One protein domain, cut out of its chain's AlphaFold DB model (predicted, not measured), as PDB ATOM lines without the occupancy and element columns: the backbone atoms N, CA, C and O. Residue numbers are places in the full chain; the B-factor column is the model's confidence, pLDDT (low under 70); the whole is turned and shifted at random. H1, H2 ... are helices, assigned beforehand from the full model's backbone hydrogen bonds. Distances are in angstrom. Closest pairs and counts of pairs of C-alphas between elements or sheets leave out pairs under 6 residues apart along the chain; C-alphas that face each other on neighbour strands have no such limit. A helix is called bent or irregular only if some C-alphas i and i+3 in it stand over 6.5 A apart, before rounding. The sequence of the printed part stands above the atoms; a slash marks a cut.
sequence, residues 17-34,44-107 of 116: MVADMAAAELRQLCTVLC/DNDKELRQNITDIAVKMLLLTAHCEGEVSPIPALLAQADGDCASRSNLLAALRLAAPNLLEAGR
ATOM      1  N   MET A  17      -1.907  56.535  22.089       80.50
ATOM      2  CA  MET A  17      -1.412  55.729  23.211       80.50
ATOM      3  C   MET A  17      -2.549  54.939  23.874       80.50
ATOM      4  O   MET A  17      -2.355  53.805  24.305       80.50
ATOM      5  N   VAL A  18      -3.750  55.521  23.927       81.69
ATOM      6  CA  VAL A  18      -4.946  54.860  24.468       81.69
ATOM      7  C   VAL A  18      -5.380  53.699  23.569       81.69
ATOM      8  O   VAL A  18      -5.664  52.612  24.074       81.69
ATOM      9  N   ALA A  19      -5.371  53.894  22.247       86.12
ATOM     10  CA  ALA A  19      -5.660  52.833  21.284       86.12
ATOM     11  C   ALA A  19      -4.642  51.681  21.370       86.12
ATOM     12  O   ALA A  19      -5.034  50.513  21.383       86.12
ATOM     13  N   ASP A  20      -3.350  51.990  21.521       88.50
ATOM     14  CA  ASP A  20      -2.295  50.981  21.673       88.50
ATOM     15  C   ASP A  20      -2.449  50.158  22.961       88.50
ATOM     16  O   ASP A  20      -2.280  48.933  22.951       88.50
ATOM     17  N   MET A  21      -2.815  50.810  24.070       89.69
ATOM     18  CA  MET A  21      -3.110  50.129  25.333       89.69
ATOM     19  C   MET A  21      -4.329  49.209  25.205       89.69
ATOM     20  O   MET A  21      -4.263  48.051  25.618       89.69
ATOM     21  N   ALA A  22      -5.408  49.680  24.574       89.56
ATOM     22  CA  ALA A  22      -6.593  48.864  24.311       89.56
ATOM     23  C   ALA A  22      -6.276  47.665  23.396       89.56
ATOM     24  O   ALA A  22      -6.744  46.552  23.635       89.56
ATOM     25  N   ALA A  23      -5.421  47.853  22.386       92.31
ATOM     26  CA  ALA A  23      -4.953  46.776  21.515       92.31
ATOM     27  C   ALA A  23      -4.096  45.742  22.267       92.31
ATOM     28  O   ALA A  23      -4.150  44.544  21.975       92.31
ATOM     29  N   ALA A  24      -3.274  46.175  23.227       93.69
ATOM     30  CA  ALA A  24      -2.510  45.272  24.086       93.69
ATOM     31  C   ALA A  24      -3.422  44.467  25.025       93.69
ATOM     32  O   ALA A  24      -3.264  43.251  25.129       93.69
ATOM     33  N   GLU A  25      -4.414  45.114  25.641       93.38
ATOM     34  CA  GLU A  25      -5.409  44.444  26.485       93.38
ATOM     35  C   GLU A  25      -6.197  43.390  25.694       93.38
ATOM     36  O   GLU A  25      -6.331  42.251  26.136       93.38
ATOM     37  N   LEU A  26      -6.661  43.734  24.489       94.31
ATOM     38  CA  LEU A  26      -7.360  42.801  23.605       94.31
ATOM     39  C   LEU A  26      -6.506  41.587  23.246       94.31
ATOM     40  O   LEU A  26      -6.995  40.461  23.296       94.31
ATOM     41  N   ARG A  27      -5.218  41.790  22.937       95.19
ATOM     42  CA  ARG A  27      -4.292  40.676  22.688       95.19
ATOM     43  C   ARG A  27      -4.181  39.758  23.901       95.19
ATOM     44  O   ARG A  27      -4.251  38.545  23.734       95.19
ATOM     45  N   GLN A  28      -4.081  40.319  25.107       95.25
ATOM     46  CA  GLN A  28      -4.043  39.527  26.335       95.25
ATOM     47  C   GLN A  28      -5.341  38.735  26.551       95.25
ATOM     48  O   GLN A  28      -5.287  37.548  26.871       95.25
ATOM     49  N   LEU A  29      -6.504  39.360  26.345       92.44
ATOM     50  CA  LEU A  29      -7.804  38.695  26.465       92.44
ATOM     51  C   LEU A  29      -7.956  37.553  25.455       92.44
ATOM     52  O   LEU A  29      -8.425  36.479  25.822       92.44
ATOM     53  N   CYS A  30      -7.510  37.753  24.213       92.50
ATOM     54  CA  CYS A  30      -7.506  36.707  23.193       92.50
ATOM     55  C   CYS A  30      -6.594  35.537  23.573       92.50
ATOM     56  O   CYS A  30      -7.004  34.390  23.419       92.50
ATOM     57  N   THR A  31      -5.397  35.798  24.108       94.75
ATOM     58  CA  THR A  31      -4.505  34.735  24.605       94.75
ATOM     59  C   THR A  31      -5.189  33.910  25.692       94.75
ATOM     60  O   THR A  31      -5.253  32.689  25.585       94.75
ATOM     61  N   VAL A  32      -5.790  34.571  26.685       92.88
ATOM     62  CA  VAL A  32      -6.516  33.896  27.774       92.88
ATOM     63  C   VAL A  32      -7.708  33.089  27.247       92.88
ATOM     64  O   VAL A  32      -7.947  31.972  27.705       92.88
ATOM     65  N   LEU A  33      -8.452  33.620  26.270       91.81
ATOM     66  CA  LEU A  33      -9.548  32.896  25.623       91.81
ATOM     67  C   LEU A  33      -9.036  31.650  24.887       91.81
ATOM     68  O   LEU A  33      -9.629  30.583  25.025       91.81
ATOM     69  N   CYS A  34      -7.943  31.763  24.131       91.94
ATOM     70  CA  CYS A  34      -7.328  30.631  23.438       91.94
ATOM     71  C   CYS A  34      -6.879  29.544  24.422       91.94
ATOM     72  O   CYS A  34      -7.183  28.370  24.209       91.94
ATOM     73  N   ASP A  44     -20.884  23.009  31.791       71.50
ATOM     74  CA  ASP A  44     -21.599  24.116  32.433       71.50
ATOM     75  C   ASP A  44     -20.935  25.497  32.229       71.50
ATOM     76  O   ASP A  44     -21.570  26.526  32.461       71.50
ATOM     77  N   ASN A  45     -19.699  25.557  31.711       77.00
ATOM     78  CA  ASN A  45     -18.960  26.817  31.506       77.00
ATOM     79  C   ASN A  45     -19.240  27.515  30.161       77.00
ATOM     80  O   ASN A  45     -18.679  28.571  29.859       77.00
ATOM     81  N   ASP A  46     -20.128  26.953  29.347       82.88
ATOM     82  CA  ASP A  46     -20.449  27.412  27.995       82.88
ATOM     83  C   ASP A  46     -21.086  28.821  27.965       82.88
ATOM     84  O   ASP A  46     -20.798  29.638  27.087       82.88
ATOM     85  N   LYS A  47     -21.889  29.177  28.979       84.25
ATOM     86  CA  LYS A  47     -22.450  30.536  29.109       84.25
ATOM     87  C   LYS A  47     -21.364  31.587  29.339       84.25
ATOM     88  O   LYS A  47     -21.401  32.648  28.724       84.25
ATOM     89  N   GLU A  48     -20.421  31.297  30.226       85.94
ATOM     90  CA  GLU A  48     -19.338  32.217  30.570       85.94
ATOM     91  C   GLU A  48     -18.359  32.369  29.397       85.94
ATOM     92  O   GLU A  48     -17.927  33.478  29.087       85.94
ATOM     93  N   LEU A  49     -18.094  31.277  28.674       87.19
ATOM     94  CA  LEU A  49     -17.310  31.304  27.444       87.19
ATOM     95  C   LEU A  49     -17.950  32.209  26.382       87.19
ATOM     96  O   LEU A  49     -17.279  33.078  25.828       87.19
ATOM     97  N   ARG A  50     -19.257  32.057  26.126       88.25
ATOM     98  CA  ARG A  50     -19.988  32.941  25.203       88.25
ATOM     99  C   ARG A  50     -19.954  34.404  25.632       88.25
ATOM    100  O   ARG A  50     -19.864  35.276  24.767       88.25
ATOM    101  N   GLN A  51     -20.029  34.678  26.934       88.12
ATOM    102  CA  GLN A  51     -19.914  36.043  27.442       88.12
ATOM    103  C   GLN A  51     -18.520  36.610  27.162       88.12
ATOM    104  O   GLN A  51     -18.417  37.694  26.602       88.12
ATOM    105  N   ASN A  52     -17.459  35.850  27.437       90.06
ATOM    106  CA  ASN A  52     -16.087  36.286  27.181       90.06
ATOM    107  C   ASN A  52     -15.834  36.576  25.690       90.06
ATOM    108  O   ASN A  52     -15.258  37.607  25.348       90.06
ATOM    109  N   ILE A  53     -16.342  35.716  24.800       91.38
ATOM    110  CA  ILE A  53     -16.299  35.939  23.346       91.38
ATOM    111  C   ILE A  53     -17.047  37.223  22.969       91.38
ATOM    112  O   ILE A  53     -16.554  38.011  22.162       91.38
ATOM    113  N   THR A  54     -18.225  37.447  23.558       92.00
ATOM    114  CA  THR A  54     -19.021  38.656  23.312       92.00
ATOM    115  C   THR A  54     -18.255  39.905  23.741       92.00
ATOM    116  O   THR A  54     -18.151  40.844  22.959       92.00
ATOM    117  N   ASP A  55     -17.656  39.899  24.930       90.94
ATOM    118  CA  ASP A  55     -16.907  41.037  25.468       90.94
ATOM    119  C   ASP A  55     -15.684  41.377  24.603       90.94
ATOM    120  O   ASP A  55     -15.421  42.549  24.323       90.94
ATOM    121  N   ILE A  56     -14.957  40.359  24.128       93.38
ATOM    122  CA  ILE A  56     -13.830  40.541  23.202       93.38
ATOM    123  C   ILE A  56     -14.317  41.137  21.879       93.38
ATOM    124  O   ILE A  56     -13.742  42.116  21.406       93.38
ATOM    125  N   ALA A  57     -15.400  40.608  21.305       93.50
ATOM    126  CA  ALA A  57     -15.956  41.113  20.051       93.50
ATOM    127  C   ALA A  57     -16.420  42.577  20.162       93.50
ATOM    128  O   ALA A  57     -16.146  43.371  19.261       93.50
ATOM    129  N   VAL A  58     -17.063  42.958  21.276       92.81
ATOM    130  CA  VAL A  58     -17.431  44.356  21.567       92.81
ATOM    131  C   VAL A  58     -16.187  45.239  21.566       92.81
ATOM    132  O   VAL A  58     -16.138  46.233  20.845       92.81
ATOM    133  N   LYS A  59     -15.161  44.866  22.340       93.19
ATOM    134  CA  LYS A  59     -13.920  45.645  22.450       93.19
ATOM    135  C   LYS A  59     -13.201  45.773  21.106       93.19
ATOM    136  O   LYS A  59     -12.715  46.855  20.790       93.19
ATOM    137  N   MET A  60     -13.166  44.706  20.305       94.56
ATOM    138  CA  MET A  60     -12.583  44.737  18.962       94.56
ATOM    139  C   MET A  60     -13.327  45.710  18.050       94.56
ATOM    140  O   MET A  60     -12.688  46.559  17.443       94.56
ATOM    141  N   LEU A  61     -14.660  45.643  17.996       92.50
ATOM    142  CA  LEU A  61     -15.459  46.552  17.168       92.50
ATOM    143  C   LEU A  61     -15.268  48.014  17.570       92.50
ATOM    144  O   LEU A  61     -15.150  48.875  16.700       92.50
ATOM    145  N   LEU A  62     -15.195  48.294  18.872       91.56
ATOM    146  CA  LEU A  62     -14.949  49.645  19.373       91.56
ATOM    147  C   LEU A  62     -13.558  50.150  19.016       91.56
ATOM    148  O   LEU A  62     -13.430  51.278  18.548       91.56
ATOM    149  N   LEU A  63     -12.530  49.319  19.201       92.94
ATOM    150  CA  LEU A  63     -11.170  49.683  18.826       92.94
ATOM    151  C   LEU A  63     -11.068  49.919  17.317       92.94
ATOM    152  O   LEU A  63     -10.491  50.916  16.901       92.94
ATOM    153  N   THR A  64     -11.655  49.046  16.496       93.56
ATOM    154  CA  THR A  64     -11.642  49.201  15.039       93.56
ATOM    155  C   THR A  64     -12.356  50.477  14.611       93.56
ATOM    156  O   THR A  64     -11.769  51.267  13.879       93.56
ATOM    157  N   ALA A  65     -13.562  50.739  15.122       91.44
ATOM    158  CA  ALA A  65     -14.286  51.964  14.795       91.44
ATOM    159  C   ALA A  65     -13.532  53.221  15.253       91.44
ATOM    160  O   ALA A  65     -13.527  54.231  14.555       91.44
ATOM    161  N   HIS A  66     -12.854  53.157  16.402       89.56
ATOM    162  CA  HIS A  66     -12.016  54.248  16.884       89.56
ATOM    163  C   HIS A  66     -10.799  54.494  15.981       89.56
ATOM    164  O   HIS A  66     -10.518  55.639  15.640       89.56
ATOM    165  N   CYS A  67     -10.097  53.433  15.576       89.31
ATOM    166  CA  CYS A  67      -8.925  53.524  14.703       89.31
ATOM    167  C   CYS A  67      -9.277  53.996  13.286       89.31
ATOM    168  O   CYS A  67      -8.497  54.717  12.671       89.31
ATOM    169  N   GLU A  68     -10.432  53.585  12.764       89.69
ATOM    170  CA  GLU A  68     -10.932  54.012  11.452       89.69
ATOM    171  C   GLU A  68     -11.514  55.435  11.482       89.69
ATOM    172  O   GLU A  68     -11.491  56.132  10.468       89.69
ATOM    173  N   GLY A  69     -12.014  55.891  12.633       87.38
ATOM    174  CA  GLY A  69     -12.600  57.220  12.788       87.38
ATOM    175  C   GLY A  69     -13.910  57.382  12.011       87.38
ATOM    176  O   GLY A  69     -14.695  56.444  11.874       87.38
ATOM    177  N   GLU A  70     -14.169  58.585  11.491       84.88
ATOM    178  CA  GLU A  70     -15.453  58.928  10.850       84.88
ATOM    179  C   GLU A  70     -15.759  58.126   9.578       84.88
ATOM    180  O   GLU A  70     -16.917  58.008   9.189       84.88
ATOM    181  N   VAL A  71     -14.738  57.554   8.933       87.88
ATOM    182  CA  VAL A  71     -14.909  56.739   7.719       87.88
ATOM    183  C   VAL A  71     -15.237  55.276   8.023       87.88
ATOM    184  O   VAL A  71     -15.417  54.489   7.093       87.88
ATOM    185  N   SER A  72     -15.308  54.896   9.304       88.94
ATOM    186  CA  SER A  72     -15.620  53.525   9.692       88.94
ATOM    187  C   SER A  72     -17.001  53.105   9.170       88.94
ATOM    188  O   SER A  72     -17.993  53.792   9.429       88.94
ATOM    189  N   PRO A  73     -17.129  51.949   8.495       90.50
ATOM    190  CA  PRO A  73     -18.427  51.409   8.104       90.50
ATOM    191  C   PRO A  73     -19.173  50.758   9.279       90.50
ATOM    192  O   PRO A  73     -20.355  50.433   9.148       90.50
ATOM    193  N   ILE A  74     -18.508  50.541  10.422       90.94
ATOM    194  CA  ILE A  74     -19.054  49.798  11.566       90.94
ATOM    195  C   ILE A  74     -20.371  50.406  12.076       90.94
ATOM    196  O   ILE A  74     -21.334  49.645  12.194       90.94
ATOM    197  N   PRO A  75     -20.489  51.728  12.316       89.00
ATOM    198  CA  PRO A  75     -21.756  52.335  12.723       89.00
ATOM    199  C   PRO A  75     -22.919  51.980  11.785       89.00
ATOM    200  O   PRO A  75     -23.966  51.509  12.231       89.00
ATOM    201  N   ALA A  76     -22.722  52.134  10.472       86.75
ATOM    202  CA  ALA A  76     -23.753  51.875   9.467       86.75
ATOM    203  C   ALA A  76     -24.128  50.384   9.368       86.75
ATOM    204  O   ALA A  76     -25.294  50.047   9.150       86.75
ATOM    205  N   LEU A  77     -23.161  49.477   9.537       86.88
ATOM    206  CA  LEU A  77     -23.412  48.033   9.574       86.88
ATOM    207  C   LEU A  77     -24.227  47.631  10.809       86.88
ATOM    208  O   LEU A  77     -25.141  46.811  10.710       86.88
ATOM    209  N   LEU A  78     -23.931  48.227  11.967       84.62
ATOM    210  CA  LEU A  78     -24.650  47.940  13.207       84.62
ATOM    211  C   LEU A  78     -26.088  48.470  13.180       84.62
ATOM    212  O   LEU A  78     -26.992  47.775  13.638       84.62
ATOM    213  N   ALA A  79     -26.318  49.641  12.581       81.50
ATOM    214  CA  ALA A  79     -27.661  50.196  12.408       81.50
ATOM    215  C   ALA A  79     -28.564  49.304  11.531       81.50
ATOM    216  O   ALA A  79     -29.753  49.163  11.805       81.50
ATOM    217  N   GLN A  80     -28.004  48.649  10.509       80.25
ATOM    218  CA  GLN A  80     -28.741  47.698   9.660       80.25
ATOM    219  C   GLN A  80     -29.030  46.368  10.369       80.25
ATOM    220  O   GLN A  80     -30.031  45.712  10.089       80.25
ATOM    221  N   ALA A  81     -28.165  45.963  11.301       74.06
ATOM    222  CA  ALA A  81     -28.309  44.714  12.042       74.06
ATOM    223  C   ALA A  81     -29.443  44.742  13.085       74.06
ATOM    224  O   ALA A  81     -29.857  43.682  13.553       74.06
ATOM    225  N   ASP A  82     -29.959  45.926  13.426       65.06
ATOM    226  CA  ASP A  82     -31.014  46.120  14.427       65.06
ATOM    227  C   ASP A  82     -32.378  45.527  14.007       65.06
ATOM    228  O   ASP A  82     -33.193  45.160  14.850       65.06
ATOM    229  N   GLY A  83     -32.620  45.372  12.698       58.00
ATOM    230  CA  GLY A  83     -33.907  44.921  12.149       58.00
ATOM    231  C   GLY A  83     -34.140  43.404  12.105       58.00
ATOM    232  O   GLY A  83     -35.257  42.980  11.827       58.00
ATOM    233  N   ASP A  84     -33.123  42.579  12.369       56.91
ATOM    234  CA  ASP A  84     -33.176  41.121  12.165       56.91
ATOM    235  C   ASP A  84     -32.690  40.376  13.424       56.91
ATOM    236  O   ASP A  84     -31.561  39.880  13.509       56.91
ATOM    237  N   CYS A  85     -33.524  40.381  14.472       51.44
ATOM    238  CA  CYS A  85     -33.118  39.981  15.821       51.44
ATOM    239  C   CYS A  85     -34.100  39.007  16.491       51.44
ATOM    240  O   CYS A  85     -35.001  39.403  17.224       51.44
ATOM    241  N   ALA A  86     -33.861  37.709  16.301       50.00
ATOM    242  CA  ALA A  86     -34.303  36.679  17.249       50.00
ATOM    243  C   ALA A  86     -33.128  35.868  17.837       50.00
ATOM    244  O   ALA A  86     -33.227  35.391  18.961       50.00
ATOM    245  N   SER A  87     -31.981  35.782  17.141       51.41
ATOM    246  CA  SER A  87     -30.827  34.963  17.579       51.41
ATOM    247  C   SER A  87     -29.502  35.727  17.753       51.41
ATOM    248  O   SER A  87     -28.507  35.129  18.151       51.41
ATOM    249  N   ARG A  88     -29.457  37.041  17.481       56.47
ATOM    250  CA  ARG A  88     -28.235  37.884  17.545       56.47
ATOM    251  C   ARG A  88     -28.160  38.800  18.779       56.47
ATOM    252  O   ARG A  88     -27.322  39.698  18.844       56.47
ATOM    253  N   SER A  89     -29.026  38.571  19.764       62.50
ATOM    254  CA  SER A  89     -29.339  39.514  20.846       62.50
ATOM    255  C   SER A  89     -28.151  39.920  21.723       62.50
ATOM    256  O   SER A  89     -28.119  41.058  22.175       62.50
ATOM    257  N   ASN A  90     -27.165  39.047  21.955       77.19
ATOM    258  CA  ASN A  90     -26.162  39.297  22.999       77.19
ATOM    259  C   ASN A  90     -25.072  40.301  22.596       77.19
ATOM    260  O   ASN A  90     -24.730  41.161  23.403       77.19
ATOM    261  N   LEU A  91     -24.560  40.252  21.361       85.94
ATOM    262  CA  LEU A  91     -23.496  41.169  20.925       85.94
ATOM    263  C   LEU A  91     -24.021  42.587  20.691       85.94
ATOM    264  O   LEU A  91     -23.431  43.550  21.172       85.94
ATOM    265  N   LEU A  92     -25.155  42.717  19.995       85.12
ATOM    266  CA  LEU A  92     -25.770  44.024  19.765       85.12
ATOM    267  C   LEU A  92     -26.225  44.663  21.079       85.12
ATOM    268  O   LEU A  92     -25.977  45.847  21.283       85.12
ATOM    269  N   ALA A  93     -26.827  43.896  21.998       85.50
ATOM    270  CA  ALA A  93     -27.184  44.414  23.320       85.50
ATOM    271  C   ALA A  93     -25.953  44.885  24.106       85.50
ATOM    272  O   ALA A  93     -25.982  45.971  24.683       85.50
ATOM    273  N   ALA A  94     -24.861  44.112  24.088       87.06
ATOM    274  CA  ALA A  94     -23.618  44.496  24.748       87.06
ATOM    275  C   ALA A  94     -23.003  45.767  24.133       87.06
ATOM    276  O   ALA A  94     -22.577  46.656  24.868       87.06
ATOM    277  N   LEU A  95     -23.036  45.915  22.803       88.06
ATOM    278  CA  LEU A  95     -22.609  47.141  22.117       88.06
ATOM    279  C   LEU A  95     -23.463  48.354  22.501       88.06
ATOM    280  O   LEU A  95     -22.903  49.423  22.730       88.06
ATOM    281  N   ARG A  96     -24.791  48.201  22.626       86.69
ATOM    282  CA  ARG A  96     -25.675  49.301  23.064       86.69
ATOM    283  C   ARG A  96     -25.282  49.824  24.438       86.69
ATOM    284  O   ARG A  96     -25.324  51.027  24.669       86.69
ATOM    285  N   LEU A  97     -24.925  48.910  25.341       87.00
ATOM    286  CA  LEU A  97     -24.534  49.250  26.702       87.00
ATOM    287  C   LEU A  97     -23.141  49.893  26.748       87.00
ATOM    288  O   LEU A  97     -22.936  50.853  27.483       87.00
ATOM    289  N   ALA A  98     -22.195  49.368  25.965       86.56
ATOM    290  CA  ALA A  98     -20.807  49.817  25.978       86.56
ATOM    291  C   ALA A  98     -20.578  51.128  25.207       86.56
ATOM    292  O   ALA A  98     -19.753  51.942  25.617       86.56
ATOM    293  N   ALA A  99     -21.280  51.338  24.091       85.62
ATOM    294  CA  ALA A  99     -21.087  52.492  23.217       85.62
ATOM    295  C   ALA A  99     -22.381  52.868  22.470       85.62
ATOM    296  O   ALA A  99     -22.489  52.656  21.258       85.62
ATOM    297  N   PRO A 100     -23.359  53.477  23.159       81.31
ATOM    298  CA  PRO A 100     -24.632  53.860  22.542       81.31
ATOM    299  C   PRO A 100     -24.443  54.816  21.354       81.31
ATOM    300  O   PRO A 100     -25.127  54.706  20.340       81.31
ATOM    301  N   ASN A 101     -23.442  55.697  21.435       82.69
ATOM    302  CA  ASN A 101     -23.137  56.694  20.406       82.69
ATOM    303  C   ASN A 101     -22.732  56.062  19.065       82.69
ATOM    304  O   ASN A 101     -22.997  56.630  18.010       82.69
ATOM    305  N   LEU A 102     -22.106  54.880  19.102       80.31
ATOM    306  CA  LEU A 102     -21.659  54.167  17.906       80.31
ATOM    307  C   LEU A 102     -22.846  53.704  17.049       80.31
ATOM    308  O   LEU A 102     -22.754  53.661  15.827       80.31
ATOM    309  N   LEU A 103     -23.967  53.365  17.687       73.25
ATOM    310  CA  LEU A 103     -25.177  52.901  17.008       73.25
ATOM    311  C   LEU A 103     -25.981  54.065  16.434       73.25
ATOM    312  O   LEU A 103     -26.513  53.965  15.332       73.25
ATOM    313  N   GLU A 104     -26.027  55.183  17.157       74.75
ATOM    314  CA  GLU A 104     -26.693  56.395  16.680       74.75
ATOM    315  C   GLU A 104     -25.953  57.024  15.492       74.75
ATOM    316  O   GLU A 104     -26.596  57.488  14.554       74.75
ATOM    317  N   ALA A 105     -24.616  56.954  15.464       71.44
ATOM    318  CA  ALA A 105     -23.810  57.448  14.344       71.44
ATOM    319  C   ALA A 105     -24.125  56.753  13.002       71.44
ATOM    320  O   ALA A 105     -23.942  57.344  11.942       71.44
ATOM    321  N   GLY A 106     -24.617  55.510  13.029       65.75
ATOM    322  CA  GLY A 106     -25.004  54.761  11.831       65.75
ATOM    323  C   GLY A 106     -26.446  54.973  11.370       65.75
ATOM    324  O   GLY A 106     -26.813  54.528  10.281       65.75
ATOM    325  N   ARG A 107     -27.287  55.618  12.187       63.97
ATOM    326  CA  ARG A 107     -28.721  55.766  11.929       63.97
ATOM    327  C   ARG A 107     -28.955  56.932  10.962       63.97
ATOM    328  O   ARG A 107     -29.283  58.041  11.368       63.97
TER     329      ARG A 107
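What this domain is: This is residues 17 to 34 and 44 to 107 of the 116 residues of an uncharacterized protein of Rhizobium sp. (UniProt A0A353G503). Long, kinked H2 runs through the middle; H1 packs beside it on one side, and short H3, H4 and H5 cluster on the other. Residues 83 to 89 stick out. The printed part has 82 residues, helices H1 to H5 in chain order and no named strand: all helix, compact, radius of gyration of the C-alphas 13.5 A, spans 37 by 36 by 16 A.

How they stand to each other: Start at the hub H2, residues 44 to 71, irregular: C-alphas 67 and 70 are 9.3 A apart. H1, residues 17 to 34, touches it at a shallow tilt of 27 degrees, opposite ways, C-alphas 19 and 63 closest at 6.8 A. H4, residues 89 to 98, touches H2's residues 54 to 58 alone, C-alphas 54 and 91 closest at 5.7 A. A tight link joins H2 to H3, residues 74 to 81, which touches H5, residues 100 to 104, C-alphas 75 and 102 closest at 5.5 A. Every O i to N i+4 pair is within hydrogen-bond range in H1, H3, H4 and H5; in H2, 21 of 24.

Where its parts are: Find C-alpha 44 at (-21.599, 24.116, 32.433); H2 runs 41.5 A from there to C-alpha 71. H1 runs 25.8 A from C-alpha 17 at (-1.412, 55.729, 23.211).

The domain as a whole: Residues 35 to 43 are cut out, with 18.1 A between C-alphas 34 and 44. Look for pLDDT under 70 at residues 82 to 89 and 106 to 107.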